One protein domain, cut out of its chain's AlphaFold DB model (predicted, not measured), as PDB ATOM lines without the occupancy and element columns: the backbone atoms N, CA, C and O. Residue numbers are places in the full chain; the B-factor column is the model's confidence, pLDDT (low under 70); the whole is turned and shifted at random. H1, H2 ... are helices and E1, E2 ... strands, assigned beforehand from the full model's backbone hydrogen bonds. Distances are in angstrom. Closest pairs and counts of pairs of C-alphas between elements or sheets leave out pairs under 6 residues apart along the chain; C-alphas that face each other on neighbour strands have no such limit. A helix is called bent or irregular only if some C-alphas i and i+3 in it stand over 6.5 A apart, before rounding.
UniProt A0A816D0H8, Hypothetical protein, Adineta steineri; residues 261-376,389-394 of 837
ATOM      1  N   LYS A 261      27.622  22.530 -31.118       82.88
ATOM      2  CA  LYS A 261      26.265  22.147 -30.674       82.88
ATOM      3  C   LYS A 261      26.006  20.635 -30.708       82.88
ATOM      4  O   LYS A 261      25.351  20.095 -29.816       82.88
ATOM      5  N   GLY A 262      26.511  19.949 -31.735       83.56
ATOM      6  CA  GLY A 262      26.257  18.522 -31.939       83.56
ATOM      7  C   GLY A 262      24.757  18.205 -31.996       83.56
ATOM      8  O   GLY A 262      24.007  18.868 -32.711       83.56
ATOM      9  N   ASN A 263      24.328  17.204 -31.223       83.44
ATOM     10  CA  ASN A 263      22.936  16.736 -31.172       83.44
ATOM     11  C   ASN A 263      22.088  17.410 -30.075       83.44
ATOM     12  O   ASN A 263      20.944  17.009 -29.869       83.44
ATOM     13  N   LEU A 264      22.626  18.395 -29.350       86.56
ATOM     14  CA  LEU A 264      21.911  19.054 -28.255       86.56
ATOM     15  C   LEU A 264      20.906  20.091 -28.776       86.56
ATOM     16  O   LEU A 264      21.096  20.697 -29.833       86.56
ATOM     17  N   THR A 265      19.833  20.322 -28.014       87.69
ATOM     18  CA  THR A 265      18.924  21.462 -28.230       87.69
ATOM     19  C   THR A 265      19.657  22.781 -27.983       87.69
ATOM     20  O   THR A 265      20.666  22.802 -27.279       87.69
ATOM     21  N   ASP A 266      19.184  23.888 -28.567       84.00
ATOM     22  CA  ASP A 266      19.837  25.198 -28.410       84.00
ATOM     23  C   ASP A 266      19.920  25.614 -26.935       84.00
ATOM     24  O   ASP A 266      20.958  26.077 -26.466       84.00
ATOM     25  N   GLU A 267      18.854  25.368 -26.176       85.19
ATOM     26  CA  GLU A 267      18.769  25.667 -24.752       85.19
ATOM     27  C   GLU A 267      19.734  24.806 -23.932       85.19
ATOM     28  O   GLU A 267      20.479  25.334 -23.103       85.19
ATOM     29  N   CYS A 268      19.759  23.491 -24.176       86.56
ATOM     30  CA  CYS A 268      20.672  22.586 -23.481       86.56
ATOM     31  C   CYS A 268      22.134  22.930 -23.793       86.56
ATOM     32  O   CYS A 268      22.971  22.987 -22.895       86.56
ATOM     33  N   TRP A 269      22.437  23.213 -25.059       87.00
ATOM     34  CA  TRP A 269      23.771  23.588 -25.505       87.00
ATOM     35  C   TRP A 269      24.282  24.857 -24.807       87.00
ATOM     36  O   TRP A 269      25.364  24.826 -24.223       87.00
ATOM     37  N   ILE A 270      23.487  25.937 -24.784       81.25
ATOM     38  CA  ILE A 270      23.849  27.185 -24.084       81.25
ATOM     39  C   ILE A 270      24.103  26.912 -22.597       81.25
ATOM     40  O   ILE A 270      25.098  27.381 -22.038       81.25
ATOM     41  N   ALA A 271      23.230  26.127 -21.957       83.81
ATOM     42  CA  ALA A 271      23.387  25.774 -20.551       83.81
ATOM     43  C   ALA A 271      24.695  25.008 -20.300       83.81
ATOM     44  O   ALA A 271      25.431  25.352 -19.378       83.81
ATOM     45  N   MET A 272      25.024  24.023 -21.140       85.56
ATOM     46  CA  MET A 272      26.241  23.219 -20.999       85.56
ATOM     47  C   MET A 272      27.517  24.024 -21.256       85.56
ATOM     48  O   MET A 272      28.473  23.896 -20.492       85.56
ATOM     49  N   VAL A 273      27.546  24.899 -22.266       83.38
ATOM     50  CA  VAL A 273      28.707  25.765 -22.550       83.38
ATOM     51  C   VAL A 273      29.014  26.690 -21.364       83.38
ATOM     52  O   VAL A 273      30.177  26.829 -20.980       83.38
ATOM     53  N   CYS A 274      27.984  27.261 -20.730       79.88
ATOM     54  CA  CYS A 274      28.165  28.113 -19.554       79.88
ATOM     55  C   CYS A 274      28.505  27.319 -18.281       79.88
ATOM     56  O   CYS A 274      29.441  27.676 -17.571       79.88
ATOM     57  N   LEU A 275      27.758  26.254 -17.968       80.06
ATOM     58  CA  LEU A 275      27.887  25.528 -16.694       80.06
ATOM     59  C   LEU A 275      29.119  24.630 -16.622       80.06
ATOM     60  O   LEU A 275      29.598  24.345 -15.527       80.06
ATOM     61  N   SER A 276      29.636  24.190 -17.765       79.69
ATOM     62  CA  SER A 276      30.884  23.429 -17.811       79.69
ATOM     63  C   SER A 276      32.124  24.305 -17.616       79.69
ATOM     64  O   SER A 276      33.199  23.775 -17.369       79.69
ATOM     65  N   GLY A 277      32.011  25.636 -17.715       74.38
ATOM     66  CA  GLY A 277      33.140  26.562 -17.569       74.38
ATOM     67  C   GLY A 277      33.986  26.752 -18.834       74.38
ATOM     68  O   GLY A 277      34.980  27.469 -18.779       74.38
ATOM     69  N   LEU A 278      33.599  26.165 -19.978       74.25
ATOM     70  CA  LEU A 278      34.255  26.430 -21.273       74.25
ATOM     71  C   LEU A 278      34.082  27.894 -21.703       74.25
ATOM     72  O   LEU A 278      34.973  28.477 -22.309       74.25
ATOM     73  N   ALA A 279      32.951  28.511 -21.356       66.50
ATOM     74  CA  ALA A 279      32.673  29.903 -21.700       66.50
ATOM     75  C   ALA A 279      33.586  30.925 -21.004       66.50
ATOM     76  O   ALA A 279      33.795  32.005 -21.555       66.50
ATOM     77  N   ASP A 280      34.145  30.601 -19.831       61.84
ATOM     78  CA  ASP A 280      35.114  31.471 -19.149       61.84
ATOM     79  C   ASP A 280      36.435  31.595 -19.935       61.84
ATOM     80  O   ASP A 280      37.179  32.538 -19.690       61.84
ATOM     81  N   GLN A 281      36.691  30.690 -20.893       58.28
ATOM     82  CA  GLN A 281      37.873  30.670 -21.765       58.28
ATOM     83  C   GLN A 281      37.663  31.369 -23.128       58.28
ATOM     84  O   GLN A 281      38.615  31.514 -23.879       58.28
ATOM     85  N   ILE A 282      36.431  31.772 -23.482       53.72
ATOM     86  CA  ILE A 282      36.121  32.435 -24.774       53.72
ATOM     87  C   ILE A 282      35.404  33.777 -24.555       53.72
ATOM     88  O   ILE A 282      35.743  34.783 -25.171       53.72
ATOM     89  N   HIS A 283      34.369  33.810 -23.702       54.22
ATOM     90  CA  HIS A 283      33.449  34.943 -23.552       54.22
ATOM     91  C   HIS A 283      32.838  35.000 -22.143       54.22
ATOM     92  O   HIS A 283      31.638  34.773 -21.937       54.22
ATOM     93  N   GLY A 284      33.646  35.382 -21.154       50.59
ATOM     94  CA  GLY A 284      33.197  35.476 -19.763       50.59
ATOM     95  C   GLY A 284      32.039  36.461 -19.509       50.59
ATOM     96  O   GLY A 284      31.409  36.385 -18.462       50.59
ATOM     97  N   SER A 285      31.710  37.395 -20.411       55.53
ATOM     98  CA  SER A 285      30.661  38.415 -20.196       55.53
ATOM     99  C   SER A 285      29.232  37.923 -20.485       55.53
ATOM    100  O   SER A 285      28.296  38.265 -19.749       55.53
ATOM    101  N   SER A 286      29.052  37.082 -21.508       58.00
ATOM    102  CA  SER A 286      27.738  36.574 -21.925       58.00
ATOM    103  C   SER A 286      27.182  35.573 -20.913       58.00
ATOM    104  O   SER A 286      26.090  35.783 -20.391       58.00
ATOM    105  N   CYS A 287      27.952  34.551 -20.524       66.56
ATOM    106  CA  CYS A 287      27.491  33.572 -19.533       66.56
ATOM    107  C   CYS A 287      27.316  34.175 -18.131       66.56
ATOM    108  O   CYS A 287      26.370  33.802 -17.443       66.56
ATOM    109  N   LYS A 288      28.125  35.167 -17.719       63.66
ATOM    110  CA  LYS A 288      27.932  35.874 -16.433       63.66
ATOM    111  C   LYS A 288      26.563  36.543 -16.326       63.66
ATOM    112  O   LYS A 288      25.947  36.501 -15.267       63.66
ATOM    113  N   THR A 289      26.066  37.119 -17.420       61.28
ATOM    114  CA  THR A 289      24.745  37.768 -17.451       61.28
ATOM    115  C   THR A 289      23.608  36.742 -17.347       61.28
ATOM    116  O   THR A 289      22.584  37.003 -16.724       61.28
ATOM    117  N   TRP A 290      23.796  35.555 -17.924       61.75
ATOM    118  CA  TRP A 290      22.792  34.489 -17.938       61.75
ATOM    119  C   TRP A 290      22.788  33.658 -16.643       61.75
ATOM    120  O   TRP A 290      21.721  33.268 -16.171       61.75
ATOM    121  N   LEU A 291      23.956  33.452 -16.023       61.22
ATOM    122  CA  LEU A 291      24.116  32.789 -14.721       61.22
ATOM    123  C   LEU A 291      23.432  33.564 -13.582       61.22
ATOM    124  O   LEU A 291      23.047  32.964 -12.583       61.22
ATOM    125  N   MET A 292      23.237  34.878 -13.743       56.94
ATOM    126  CA  MET A 292      22.558  35.733 -12.761       56.94
ATOM    127  C   MET A 292      21.020  35.678 -12.811       56.94
ATOM    128  O   MET A 292      20.389  36.189 -11.892       56.94
ATOM    129  N   ASN A 293      20.408  35.084 -13.844       58.34
ATOM    130  CA  ASN A 293      18.964  35.211 -14.103       58.34
ATOM    131  C   ASN A 293      18.112  33.957 -13.805       58.34
ATOM    132  O   ASN A 293      16.950  33.935 -14.196       58.34
ATOM    133  N   ASP A 294      18.639  32.915 -13.148       59.69
ATOM    134  CA  ASP A 294      17.971  31.612 -12.882       59.69
ATOM    135  C   ASP A 294      17.462  30.837 -14.129       59.69
ATOM    136  O   ASP A 294      17.119  29.657 -14.039       59.69
ATOM    137  N   THR A 295      17.483  31.441 -15.321       67.94
ATOM    138  CA  THR A 295      16.976  30.881 -16.585       67.94
ATOM    139  C   THR A 295      17.835  29.746 -17.140       67.94
ATOM    140  O   THR A 295      17.296  28.811 -17.729       67.94
ATOM    141  N   ILE A 296      19.156  29.764 -16.914       72.38
ATOM    142  CA  ILE A 296      20.072  28.694 -17.359       72.38
ATOM    143  C   ILE A 296      19.679  27.325 -16.781       72.38
ATOM    144  O   ILE A 296      19.792  26.306 -17.462       72.38
ATOM    145  N   TYR A 297      19.177  27.277 -15.544       72.81
ATOM    146  CA  TYR A 297      18.787  26.016 -14.907       72.81
ATOM    147  C   TYR A 297      17.504  25.437 -15.506       72.81
ATOM    148  O   TYR A 297      17.325  24.220 -15.533       72.81
ATOM    149  N   GLU A 298      16.606  26.283 -16.013       74.81
ATOM    150  CA  GLU A 298      15.433  25.811 -16.750       74.81
ATOM    151  C   GLU A 298      15.818  25.253 -18.121       74.81
ATOM    152  O   GLU A 298      15.237  24.258 -18.551       74.81
ATOM    153  N   CYS A 299      16.841  25.820 -18.763       77.94
ATOM    154  CA  CYS A 299      17.392  25.297 -20.011       77.94
ATOM    155  C   CYS A 299      17.960  23.872 -19.854       77.94
ATOM    156  O   CYS A 299      17.763  23.047 -20.745       77.94
ATOM    157  N   LEU A 300      18.549  23.528 -18.698       81.31
ATOM    158  CA  LEU A 300      18.999  22.155 -18.407       81.31
ATOM    159  C   LEU A 300      17.868  21.113 -18.406       81.31
ATOM    160  O   LEU A 300      18.131  19.941 -18.661       81.31
ATOM    161  N   LYS A 301      16.610  21.498 -18.140       80.38
ATOM    162  CA  LYS A 301      15.471  20.557 -18.201       80.38
ATOM    163  C   LYS A 301      15.178  20.073 -19.618       80.38
ATOM    164  O   LYS A 301      14.488  19.072 -19.777       80.38
ATOM    165  N   GLN A 302      15.639  20.811 -20.627       83.94
ATOM    166  CA  GLN A 302      15.478  20.443 -22.031       83.94
ATOM    167  C   GLN A 302      16.590  19.512 -22.529       83.94
ATOM    168  O   GLN A 302      16.538  19.076 -23.676       83.94
ATOM    169  N   CYS A 303      17.590  19.223 -21.691       84.75
ATOM    170  CA  CYS A 303      18.581  18.199 -21.973       84.75
ATOM    171  C   CYS A 303      17.985  16.799 -21.784       84.75
ATOM    172  O   CYS A 303      17.138  16.580 -20.913       84.75
ATOM    173  N   ASP A 304      18.484  15.834 -22.554       86.12
ATOM    174  CA  ASP A 304      18.188  14.423 -22.323       86.12
ATOM    175  C   ASP A 304      18.690  13.976 -20.936       86.12
ATOM    176  O   ASP A 304      19.594  14.576 -20.350       86.12
ATOM    177  N   SER A 305      18.126  12.896 -20.388       84.75
ATOM    178  CA  SER A 305      18.549  12.379 -19.076       84.75
ATOM    179  C   SER A 305      19.973  11.817 -19.079       84.75
ATOM    180  O   SER A 305      20.605  11.756 -18.028       84.75
ATOM    181  N   PHE A 306      20.479  11.413 -20.244       86.12
ATOM    182  CA  PHE A 306      21.837  10.921 -20.425       86.12
ATOM    183  C   PHE A 306      22.356  11.329 -21.802       86.12
ATOM    184  O   PHE A 306      21.818  10.876 -22.813       86.12
ATOM    185  N   PHE A 307      23.400  12.154 -21.850       89.06
ATOM    186  CA  PHE A 307      23.950  12.666 -23.107       89.06
ATOM    187  C   PHE A 307      25.454  12.931 -23.023       89.06
ATOM    188  O   PHE A 307      26.035  13.016 -21.938       89.06
ATOM    189  N   GLN A 308      26.072  13.056 -24.199       89.00
ATOM    190  CA  GLN A 308      27.486  13.373 -24.368       89.00
ATOM    191  C   GLN A 308      27.680  14.885 -24.547       89.00
ATOM    192  O   GLN A 308      26.987  15.501 -25.359       89.00
ATOM    193  N   PHE A 309      28.646  15.473 -23.842       88.62
ATOM    194  CA  PHE A 309      29.109  16.844 -24.084       88.62
ATOM    195  C   PHE A 309      30.566  16.997 -23.616       88.62
ATOM    196  O   PHE A 309      30.847  16.645 -22.474       88.62
ATOM    197  N   PRO A 310      31.506  17.538 -24.405       88.56
ATOM    198  CA  PRO A 310      31.420  17.965 -25.807       88.56
ATOM    199  C   PRO A 310      30.968  16.884 -26.801       88.56
ATOM    200  O   PRO A 310      31.000  15.688 -26.508       88.56
ATOM    201  N   ALA A 311      30.550  17.303 -28.000       85.62
ATOM    202  CA  ALA A 311      30.139  16.388 -29.075       85.62
ATOM    203  C   ALA A 311      31.313  15.564 -29.645       85.62
ATOM    204  O   ALA A 311      31.119  14.455 -30.150       85.62
ATOM    205  N   ILE A 312      32.532  16.086 -29.517       84.81
ATOM    206  CA  ILE A 312      33.780  15.436 -29.920       84.81
ATOM    207  C   ILE A 312      34.495  14.795 -28.715       84.81
ATOM    208  O   ILE A 312      34.221  15.163 -27.570       84.81
ATOM    209  N   PRO A 313      35.412  13.836 -28.941       84.31
ATOM    210  CA  PRO A 313      36.268  13.301 -27.887       84.31
ATOM    211  C   PRO A 313      37.144  14.388 -27.259       84.31
ATOM    212  O   PRO A 313      37.716  15.226 -27.953       84.31
ATOM    213  N   VAL A 314      37.268  14.342 -25.938       84.25
ATOM    214  CA  VAL A 314      37.992  15.339 -25.145       84.25
ATOM    215  C   VAL A 314      39.495  15.051 -25.126       84.25
ATOM    216  O   VAL A 314      40.304  15.977 -25.058       84.25
ATOM    217  N   HIS A 315      39.890  13.778 -25.217       80.69
ATOM    218  CA  HIS A 315      41.286  13.343 -25.153       80.69
ATOM    219  C   HIS A 315      41.516  12.025 -25.932       80.69
ATOM    220  O   HIS A 315      40.613  11.185 -26.002       80.69
ATOM    221  N   SER A 316      42.706  11.852 -26.533       74.38
ATOM    222  CA  SER A 316      43.170  10.650 -27.271       74.38
ATOM    223  C   SER A 316      42.214  10.112 -28.339       74.38
ATOM    224  O   SER A 316      42.188   8.914 -28.601       74.38
ATOM    225  N   GLY A 317      41.340  10.951 -28.890       75.75
ATOM    226  CA  GLY A 317      40.357  10.538 -29.892       75.75
ATOM    227  C   GLY A 317      39.279   9.540 -29.416       75.75
ATOM    228  O   GLY A 317      38.363   9.206 -30.167       75.75
ATOM    229  N   HIS A 318      39.300   9.073 -28.167       80.81
ATOM    230  CA  HIS A 318      38.338   8.070 -27.688       80.81
ATOM    231  C   HIS A 318      37.708   8.388 -26.331       80.81
ATOM    232  O   HIS A 318      36.734   7.733 -25.958       80.81
ATOM    233  N   ILE A 319      38.236   9.361 -25.585       86.75
ATOM    234  CA  ILE A 319      37.740   9.704 -24.248       86.75
ATOM    235  C   ILE A 319      36.593  10.699 -24.390       86.75
ATOM    236  O   ILE A 319      36.751  11.765 -24.987       86.75
ATOM    237  N   ARG A 320      35.424  10.347 -23.856       89.12
ATOM    238  CA  ARG A 320      34.179  11.113 -23.981       89.12
ATOM    239  C   ARG A 320      33.544  11.338 -22.620       89.12
ATOM    240  O   ARG A 320      33.545  10.447 -21.771       89.12
ATOM    241  N   PHE A 321      32.967  12.518 -22.440       90.31
ATOM    242  CA  PHE A 321      32.268  12.899 -21.217       90.31
ATOM    243  C   PHE A 321      30.774  12.672 -21.361       90.31
ATOM    244  O   PHE A 321      30.169  13.073 -22.358       90.31
ATOM    245  N   PHE A 322      30.187  12.062 -20.336       90.06
ATOM    246  CA  PHE A 322      28.754  11.832 -20.245       90.06
ATOM    247  C   PHE A 322      28.189  12.385 -18.942       90.06
ATOM    248  O   PHE A 322      28.807  12.279 -17.878       90.06
ATOM    249  N   TYR A 323      26.986  12.942 -19.051       88.62
ATOM    250  CA  TYR A 323      26.239  13.520 -17.942       88.62
ATOM    251  C   TYR A 323      24.951  12.739 -17.740       88.62
ATOM    252  O   TYR A 323      24.236  12.461 -18.704       88.62
ATOM    253  N   GLU A 324      24.655  12.410 -16.486       88.38
ATOM    254  CA  GLU A 324      23.418  11.762 -16.065       88.38
ATOM    255  C   GLU A 324      22.610  12.725 -15.185       88.38
ATOM    256  O   GLU A 324      23.102  13.251 -14.180       88.38
ATOM    257  N   GLU A 325      21.374  12.996 -15.606       83.81
ATOM    258  CA  GLU A 325      20.390  13.858 -14.940       83.81
ATOM    259  C   GLU A 325      20.992  15.141 -14.313       83.81
ATOM    260  O   GLU A 325      20.854  15.374 -13.105       83.81
ATOM    261  N   PRO A 326      21.672  16.002 -15.099       80.38
ATOM    262  CA  PRO A 326      22.435  17.133 -14.559       80.38
ATOM    263  C   PRO A 326      21.567  18.134 -13.780       80.38
ATOM    264  O   PRO A 326      22.013  18.697 -12.782       80.38
ATOM    265  N   TYR A 327      20.296  18.296 -14.168       76.94
ATOM    266  CA  TYR A 327      19.344  19.176 -13.483       76.94
ATOM    267  C   TYR A 327      19.153  18.830 -11.994       76.94
ATOM    268  O   TYR A 327      19.020  19.726 -11.166       76.94
ATOM    269  N   SER A 328      19.167  17.542 -11.636       70.81
ATOM    270  CA  SER A 328      18.908  17.082 -10.263       70.81
ATOM    271  C   SER A 328      20.088  17.310  -9.311       70.81
ATOM    272  O   SER A 328      19.903  17.292  -8.094       70.81
ATOM    273  N   ARG A 329      21.304  17.491  -9.846       71.12
ATOM    274  CA  ARG A 329      22.556  17.560  -9.068       71.12
ATOM    275  C   ARG A 329      23.157  18.958  -8.988       71.12
ATOM    276  O   ARG A 329      23.946  19.218  -8.079       71.12
ATOM    277  N   GLN A 330      22.804  19.840  -9.917       67.06
ATOM    278  CA  GLN A 330      23.442  21.142 -10.040       67.06
ATOM    279  C   GLN A 330      23.180  22.027  -8.812       67.06
ATOM    280  O   GLN A 330      22.030  22.294  -8.458       67.06
ATOM    281  N   LYS A 331      24.250  22.527  -8.179       65.31
ATOM    282  CA  LYS A 331      24.157  23.569  -7.145       65.31
ATOM    283  C   LYS A 331      24.423  24.947  -7.743       65.31
ATOM    284  O   LYS A 331      25.173  25.092  -8.707       65.31
ATOM    285  N   ILE A 332      23.805  25.966  -7.148       60.75
ATOM    286  CA  ILE A 332      23.977  27.365  -7.551       60.75
ATOM    287  C   ILE A 332      25.458  27.750  -7.398       60.75
ATOM    288  O   ILE A 332      26.017  27.586  -6.315       60.75
ATOM    289  N   ASN A 333      26.058  28.287  -8.465       60.53
ATOM    290  CA  ASN A 333      27.462  28.726  -8.552       60.53
ATOM    291  C   ASN A 333      28.541  27.622  -8.498       60.53
ATOM    292  O   ASN A 333      29.711  27.944  -8.299       60.53
ATOM    293  N   GLU A 334      28.188  26.348  -8.688       70.25
ATOM    294  CA  GLU A 334      29.166  25.268  -8.897       70.25
ATOM    295  C   GLU A 334      29.285  24.936 -10.397       70.25
ATOM    296  O   GLU A 334      28.310  25.046 -11.135       70.25
ATOM    297  N   LEU A 335      30.473  24.542 -10.864       74.38
ATOM    298  CA  LEU A 335      30.664  24.040 -12.232       74.38
ATOM    299  C   LEU A 335      30.104  22.616 -12.357       74.38
ATOM    300  O   LEU A 335      30.193  21.821 -11.420       74.38
ATOM    301  N   LEU A 336      29.523  22.292 -13.513       78.69
ATOM    302  CA  LEU A 336      28.961  20.970 -13.782       78.69
ATOM    303  C   LEU A 336      30.067  19.999 -14.221       78.69
ATOM    304  O   LEU A 336      30.646  20.146 -15.296       78.69
ATOM    305  N   LEU A 337      30.325  18.983 -13.394       79.38
ATOM    306  CA  LEU A 337      31.287  17.909 -13.664       79.38
ATOM    307  C   LEU A 337      30.643  16.742 -14.431       79.38
ATOM    308  O   LEU A 337      29.478  16.423 -14.164       79.38
ATOM    309  N   PRO A 338      31.390  16.063 -15.324       87.06
ATOM    310  CA  PRO A 338      30.920  14.833 -15.952       87.06
ATOM    311  C   PRO A 338      30.761  13.713 -14.917       87.06
ATOM    312  O   PRO A 338      31.548  13.597 -13.977       87.06
ATOM    313  N   ASP A 339      29.754  12.860 -15.104       86.44
ATOM    314  CA  ASP A 339      29.499  11.711 -14.222       86.44
ATOM    315  C   ASP A 339      30.289  10.485 -14.637       86.44
ATOM    316  O   ASP A 339      30.778   9.728 -13.796       86.44
ATOM    317  N   TYR A 340      30.399  10.291 -15.948       88.44
ATOM    318  CA  TYR A 340      31.058   9.138 -16.526       88.44
ATOM    319  C   TYR A 340      32.090   9.576 -17.551       88.44
ATOM    320  O   TYR A 340      31.823  10.400 -18.431       88.44
ATOM    321  N   LEU A 341      33.258   8.952 -17.452       90.00
ATOM    322  CA  LEU A 341      34.278   8.981 -18.484       90.00
ATOM    323  C   LEU A 341      34.141   7.701 -19.297       90.00
ATOM    324  O   LEU A 341      34.346   6.606 -18.773       90.00
ATOM    325  N   CYS A 342      33.760   7.832 -20.562       89.75
ATOM    326  CA  CYS A 342      33.644   6.712 -21.485       89.75
ATOM    327  C   CYS A 342      34.882   6.641 -22.380       89.75
ATOM    328  O   CYS A 342      35.332   7.657 -22.907       89.75
ATOM    329  N   TYR A 343      35.432   5.444 -22.547       86.81
ATOM    330  CA  TYR A 343      36.680   5.172 -23.251       86.81
ATOM    331  C   TYR A 343      36.576   3.878 -24.073       86.81
ATOM    332  O   TYR A 343      35.600   3.130 -23.970       86.81
ATOM    333  N   ASN A 344      37.587   3.608 -24.900       82.31
ATOM    334  CA  ASN A 344      37.684   2.364 -25.658       82.31
ATOM    335  C   ASN A 344      38.421   1.293 -24.832       82.31
ATOM    336  O   ASN A 344      39.617   1.421 -24.569       82.31
ATOM    337  N   GLN A 345      37.724   0.218 -24.449       78.94
ATOM    338  CA  GLN A 345      38.286  -0.883 -23.649       78.94
ATOM    339  C   GLN A 345      39.478  -1.585 -24.314       78.94
ATOM    340  O   GLN A 345      40.287  -2.179 -23.611       78.94
ATOM    341  N   GLN A 346      39.591  -1.556 -25.647       77.69
ATOM    342  CA  GLN A 346      40.729  -2.169 -26.340       77.69
ATOM    343  C   GLN A 346      42.035  -1.405 -26.099       77.69
ATOM    344  O   GLN A 346      43.097  -2.015 -26.116       77.69
ATOM    345  N   LEU A 347      41.946  -0.092 -25.868       75.88
ATOM    346  CA  LEU A 347      43.094   0.774 -25.588       75.88
ATOM    347  C   LEU A 347      43.398   0.829 -24.082       75.88
ATOM    348  O   LEU A 347      44.554   0.870 -23.681       75.88
ATOM    349  N   CYS A 348      42.357   0.780 -23.246       78.88
ATOM    350  CA  CYS A 348      42.455   0.841 -21.786       78.88
ATOM    351  C   CYS A 348      41.990  -0.471 -21.127       78.88
ATOM    352  O   CYS A 348      41.021  -0.485 -20.360       78.88
ATOM    353  N   ASP A 349      42.642  -1.592 -21.435       75.12
ATOM    354  CA  ASP A 349      42.207  -2.921 -20.982       75.12
ATOM    355  C   ASP A 349      42.258  -3.119 -19.452       75.12
ATOM    356  O   ASP A 349      41.504  -3.922 -18.897       75.12
ATOM    357  N   PHE A 350      43.098  -2.342 -18.769       76.19
ATOM    358  CA  PHE A 350      43.330  -2.359 -17.325       76.19
ATOM    359  C   PHE A 350      42.250  -1.632 -16.502       76.19
ATOM    360  O   PHE A 350      42.081  -1.930 -15.313       76.19
ATOM    361  N   ILE A 351      41.492  -0.708 -17.107       79.25
ATOM    362  CA  ILE A 351      40.410   0.009 -16.419       79.25
ATOM    363  C   ILE A 351      39.162  -0.876 -16.415       79.25
ATOM    364  O   ILE A 351      38.688  -1.340 -17.457       79.25
ATOM    365  N   LYS A 352      38.613  -1.119 -15.221       79.81
ATOM    366  CA  LYS A 352      37.379  -1.898 -15.064       79.81
ATOM    367  C   LYS A 352      36.158  -1.002 -15.298       79.81
ATOM    368  O   LYS A 352      36.019  -0.012 -14.580       79.81
ATOM    369  N   PRO A 353      35.257  -1.360 -16.232       83.25
ATOM    370  CA  PRO A 353      34.081  -0.553 -16.521       83.25
ATOM    371  C   PRO A 353      33.016  -0.675 -15.428       83.25
ATOM    372  O   PRO A 353      32.782  -1.756 -14.885       83.25
ATOM    373  N   ASP A 354      32.319   0.430 -15.182       82.25
ATOM    374  CA  ASP A 354      31.105   0.486 -14.365       82.25
ATOM    375  C   ASP A 354      29.839   0.336 -15.217       82.25
ATOM    376  O   ASP A 354      28.859  -0.271 -14.785       82.25
ATOM    377  N   LEU A 355      29.867   0.880 -16.437       82.75
ATOM    378  CA  LEU A 355      28.758   0.887 -17.387       82.75
ATOM    379  C   LEU A 355      29.279   0.585 -18.798       82.75
ATOM    380  O   LEU A 355      30.378   0.996 -19.160       82.75
ATOM    381  N   ILE A 356      28.490  -0.119 -19.611       79.62
ATOM    382  CA  ILE A 356      28.798  -0.373 -21.026       79.62
ATOM    383  C   ILE A 356      27.599   0.079 -21.856       79.62
ATOM    384  O   ILE A 356      26.487  -0.409 -21.641       79.62
ATOM    385  N   ARG A 357      27.807   1.001 -22.800       67.06
ATOM    386  CA  ARG A 357      26.742   1.532 -23.665       67.06
ATOM    387  C   ARG A 357      27.318   1.888 -25.038       67.06
ATOM    388  O   ARG A 357      28.362   2.516 -25.113       67.06
ATOM    389  N   GLU A 358      26.660   1.448 -26.116       60.91
ATOM    390  CA  GLU A 358      27.044   1.756 -27.512       60.91
ATOM    391  C   GLU A 358      28.524   1.465 -27.858       60.91
ATOM    392  O   GLU A 358      29.197   2.271 -28.488       60.91
ATOM    393  N   ASN A 359      29.044   0.301 -27.445       68.44
ATOM    394  CA  ASN A 359      30.454  -0.114 -27.596       68.44
ATOM    395  C   ASN A 359      31.491   0.728 -26.825       68.44
ATOM    396  O   ASN A 359      32.684   0.460 -26.950       68.44
ATOM    397  N   LEU A 360      31.063   1.680 -25.993       71.06
ATOM    398  CA  LEU A 360      31.935   2.424 -25.091       71.06
ATOM    399  C   LEU A 360      31.823   1.881 -23.664       71.06
ATOM    400  O   LEU A 360      30.733   1.593 -23.158       71.06
ATOM    401  N   THR A 361      32.977   1.738 -23.021       86.31
ATOM    402  CA  THR A 361      33.105   1.358 -21.614       86.31
ATOM    403  C   THR A 361      33.275   2.606 -20.775       86.31
ATOM    404  O   THR A 361      34.115   3.443 -21.087       86.31
ATOM    405  N   CYS A 362      32.476   2.745 -19.726       89.31
ATOM    406  CA  CYS A 362      32.409   3.954 -18.927       89.31
ATOM    407  C   CYS A 362      32.709   3.666 -17.461       89.31
ATOM    408  O   CYS A 362      32.284   2.648 -16.911       89.31
ATOM    409  N   ILE A 363      33.410   4.592 -16.824       88.56
ATOM    410  CA  ILE A 363      33.777   4.555 -15.409       88.56
ATOM    411  C   ILE A 363      33.255   5.811 -14.720       88.56
ATOM    412  O   ILE A 363      33.253   6.895 -15.307       88.56
ATOM    413  N   ASN A 364      32.769   5.662 -13.488       87.38
ATOM    414  CA  ASN A 364      32.262   6.798 -12.736       87.38
ATOM    415  C   ASN A 364      33.414   7.728 -12.326       87.38
ATOM    416  O   ASN A 364      34.378   7.303 -11.683       87.38
ATOM    417  N   MET A 365      33.273   9.010 -12.651       83.38
ATOM    418  CA  MET A 365      34.254  10.063 -12.397       83.38
ATOM    419  C   MET A 365      34.667  10.141 -10.921       83.38
ATOM    420  O   MET A 365      35.847  10.283 -10.602       83.38
ATOM    421  N   SER A 366      33.711   9.958 -10.003       79.06
ATOM    422  CA  SER A 366      33.949  10.037  -8.554       79.06
ATOM    423  C   SER A 366      34.907   8.970  -8.013       79.06
ATOM    424  O   SER A 366      35.466   9.147  -6.931       79.06
ATOM    425  N   LYS A 367      35.109   7.865  -8.745       78.19
ATOM    426  CA  LYS A 367      36.066   6.810  -8.372       78.19
ATOM    427  C   LYS A 367      37.498   7.137  -8.768       78.19
ATOM    428  O   LYS A 367      38.419   6.592  -8.170       78.19
ATOM    429  N   ILE A 368      37.665   7.972  -9.788       72.88
ATOM    430  CA  ILE A 368      38.966   8.307 -10.362       72.88
ATOM    431  C   ILE A 368      39.498   9.582  -9.722       72.88
ATOM    432  O   ILE A 368      40.664   9.645  -9.349       72.88
ATOM    433  N   ILE A 369      38.634  10.585  -9.559       68.69
ATOM    434  CA  ILE A 369      39.034  11.914  -9.113       68.69
ATOM    435  C   ILE A 369      38.268  12.256  -7.826       68.69
ATOM    436  O   ILE A 369      37.141  12.761  -7.871       68.69
ATOM    437  N   PRO A 370      38.825  11.938  -6.642       57.34
ATOM    438  CA  PRO A 370      38.173  12.249  -5.381       57.34
ATOM    439  C   PRO A 370      38.286  13.749  -5.064       57.34
ATOM    440  O   PRO A 370      39.370  14.247  -4.800       57.34
ATOM    441  N   LYS A 371      37.131  14.434  -5.040       54.94
ATOM    442  CA  LYS A 371      36.907  15.816  -4.555       54.94
ATOM    443  C   LYS A 371      37.969  16.841  -4.983       54.94
ATOM    444  O   LYS A 371      38.851  17.213  -4.218       54.94
ATOM    445  N   LEU A 372      37.768  17.361  -6.182       55.12
ATOM    446  CA  LEU A 372      38.396  18.570  -6.695       55.12
ATOM    447  C   LEU A 372      37.781  19.819  -6.034       55.12
ATOM    448  O   LEU A 372      36.582  20.058  -6.170       55.12
ATOM    449  N   ASP A 373      38.589  20.596  -5.312       50.41
ATOM    450  CA  ASP A 373      38.207  21.899  -4.745       50.41
ATOM    451  C   ASP A 373      38.754  23.000  -5.673       50.41
ATOM    452  O   ASP A 373      39.849  23.513  -5.462       50.41
ATOM    453  N   ILE A 374      38.051  23.278  -6.779       50.19
ATOM    454  CA  ILE A 374      38.590  24.093  -7.885       50.19
ATOM    455  C   ILE A 374      37.960  25.489  -7.931       50.19
ATOM    456  O   ILE A 374      36.736  25.639  -7.963       50.19
ATOM    457  N   LYS A 375      38.806  26.520  -8.051       50.28
ATOM    458  CA  LYS A 375      38.459  27.860  -8.556       50.28
ATOM    459  C   LYS A 375      39.436  28.256  -9.668       50.28
ATOM    460  O   LYS A 375      40.625  28.126  -9.448       50.28
ATOM    461  N   ILE A 376      38.902  28.837 -10.756       44.59
ATOM    462  CA  ILE A 376      39.571  29.482 -11.918       44.59
ATOM    463  C   ILE A 376      40.623  28.596 -12.622       44.59
ATOM    464  O   ILE A 376      41.640  28.263 -12.043       44.59
ATOM    465  N   VAL A 389      45.480   9.902 -15.727       81.38
ATOM    466  CA  VAL A 389      44.743   8.630 -15.603       81.38
ATOM    467  C   VAL A 389      44.780   7.807 -16.891       81.38
ATOM    468  O   VAL A 389      44.855   6.579 -16.844       81.38
ATOM    469  N   PHE A 390      44.676   8.474 -18.039       82.31
ATOM    470  CA  PHE A 390      44.584   7.837 -19.351       82.31
ATOM    471  C   PHE A 390      45.904   7.862 -20.128       82.31
ATOM    472  O   PHE A 390      45.957   7.297 -21.218       82.31
ATOM    473  N   ARG A 391      46.983   8.425 -19.577       79.19
ATOM    474  CA  ARG A 391      48.342   8.353 -20.136       79.19
ATOM    475  C   ARG A 391      48.774   6.907 -20.407       79.19
ATOM    476  O   ARG A 391      49.231   6.638 -21.517       79.19
ATOM    477  N   PRO A 392      48.484   5.920 -19.535       78.75
ATOM    478  CA  PRO A 392      48.765   4.527 -19.862       78.75
ATOM    479  C   PRO A 392      47.922   3.974 -21.024       78.75
ATOM    480  O   PRO A 392      48.300   2.962 -21.606       78.75
ATOM    481  N   CYS A 393      46.824   4.630 -21.412       76.88
ATOM    482  CA  CYS A 393      46.060   4.295 -22.619       76.88
ATOM    483  C   CYS A 393      46.615   4.925 -23.905       76.88
ATOM    484  O   CYS A 393      46.094   4.621 -24.981       76.88
ATOM    485  N   LEU A 394      47.612   5.815 -23.817       75.06
ATOM    486  CA  LEU A 394      48.251   6.389 -25.000       75.06
ATOM    487  C   LEU A 394      48.885   5.292 -25.843       75.06
ATOM    488  O   LEU A 394      49.338   4.255 -25.337       75.06
TER     489      LEU A 394
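Overview. This is residues 261 to 376 and 389 to 394 of the 837 residues of the protein "Hypothetical protein" of Adineta steineri (UniProt A0A816D0H8). The model is an elongated body of two lobes: a cluster of small helices, H1 to H4 with H5 touching H4, at one end, and a five-stranded sheet, curled like part of a barrel, at the other. H6 grazes the sheet, H7 is near H6, and the tail of residues 369 to 376 runs back toward the helical end. You have 122 printed residues with seven named helices and five named strands, in the order H1 H2 H3 H4 E1 E2 H5 E3 E4 E5 H6 H7; the sheet's order is E1 E2 E3 E5 E4, all antiparallel. The class is mixed, helices and strands, and the whole is compact, with a radius of gyration of the C-alphas of 15.1 A and spans of 45 by 28 by 25 A.

Along the chain. Find C-alpha 266 at (19.837, 25.198, -28.410); from there H1 runs 14.2 A to residue 275. H2 is residues 278 to 281, H3 284 to 291, 10.7 A, and H4 295 to 302, 11.9 A. Next come E1, 306 to 308, E2, 320 to 324, 13.4 A, H5, 326 to 329, and E3, 340 to 343. E4 is 355 to 357, E5 is 360 to 364, 13.1 A, and H6 is 365 to 368. H7, residues 389 to 393, ends at C-alpha 393, (46.060, 4.295, -22.619); it is irregular, with C-alphas 389 and 392 7.2 A apart.

Arrangement. H1 and H4 touch, closest at the C-alphas of Glu 267 and Cys 299, 5.0 A, at a steep tilt of 57 degrees, opposite ways. H3 is close to H1 but not clearly touching, Cys 287 to Cys 274, 5.5 A between C-alphas; so is H2, Ala 279 to Val 273, 5.8 A. H5 touches H4, C-alphas of Tyr 327 and Leu 300, 5.8 A. In the strongly twisted sheet, look for N 323 and O 307, 3.0 A, in the hairpin E1 and E2; N 320 and O 342, 2.9 A, between E2 and E3; N 343 and O 361, 2.8 A, between E3 and E5; and N 362 and O 355, 2.8 A, in the hairpin E4 and E5. H6 only grazes the sheet with residues 365 to 368; H7 is not on it. Every O i to N i+4 pair is within hydrogen-bond range in H1, but 3 of 4 in H3, 2 of 4 in H4 and 0 of 1 in H7, where 1 of 2 O i to N i+3 pairs is; H2, H5 and H6 are too short for an i+4 pair.

Size, cuts and confidence. The two C-alphas farthest apart, those of Asn 293 and Asp 349, are 45.2 A apart. Residues 377 to 388 are not printed, and C-alphas 376 and 389 are 21.8 A apart across that cut. The links E1 to E2 and E3 to E4 are long. Confidence is under 70 at residues 279 to 295, 330 to 333, 357 to 359 and 369 to 376; the mean pLDDT of the printed part is 76.0.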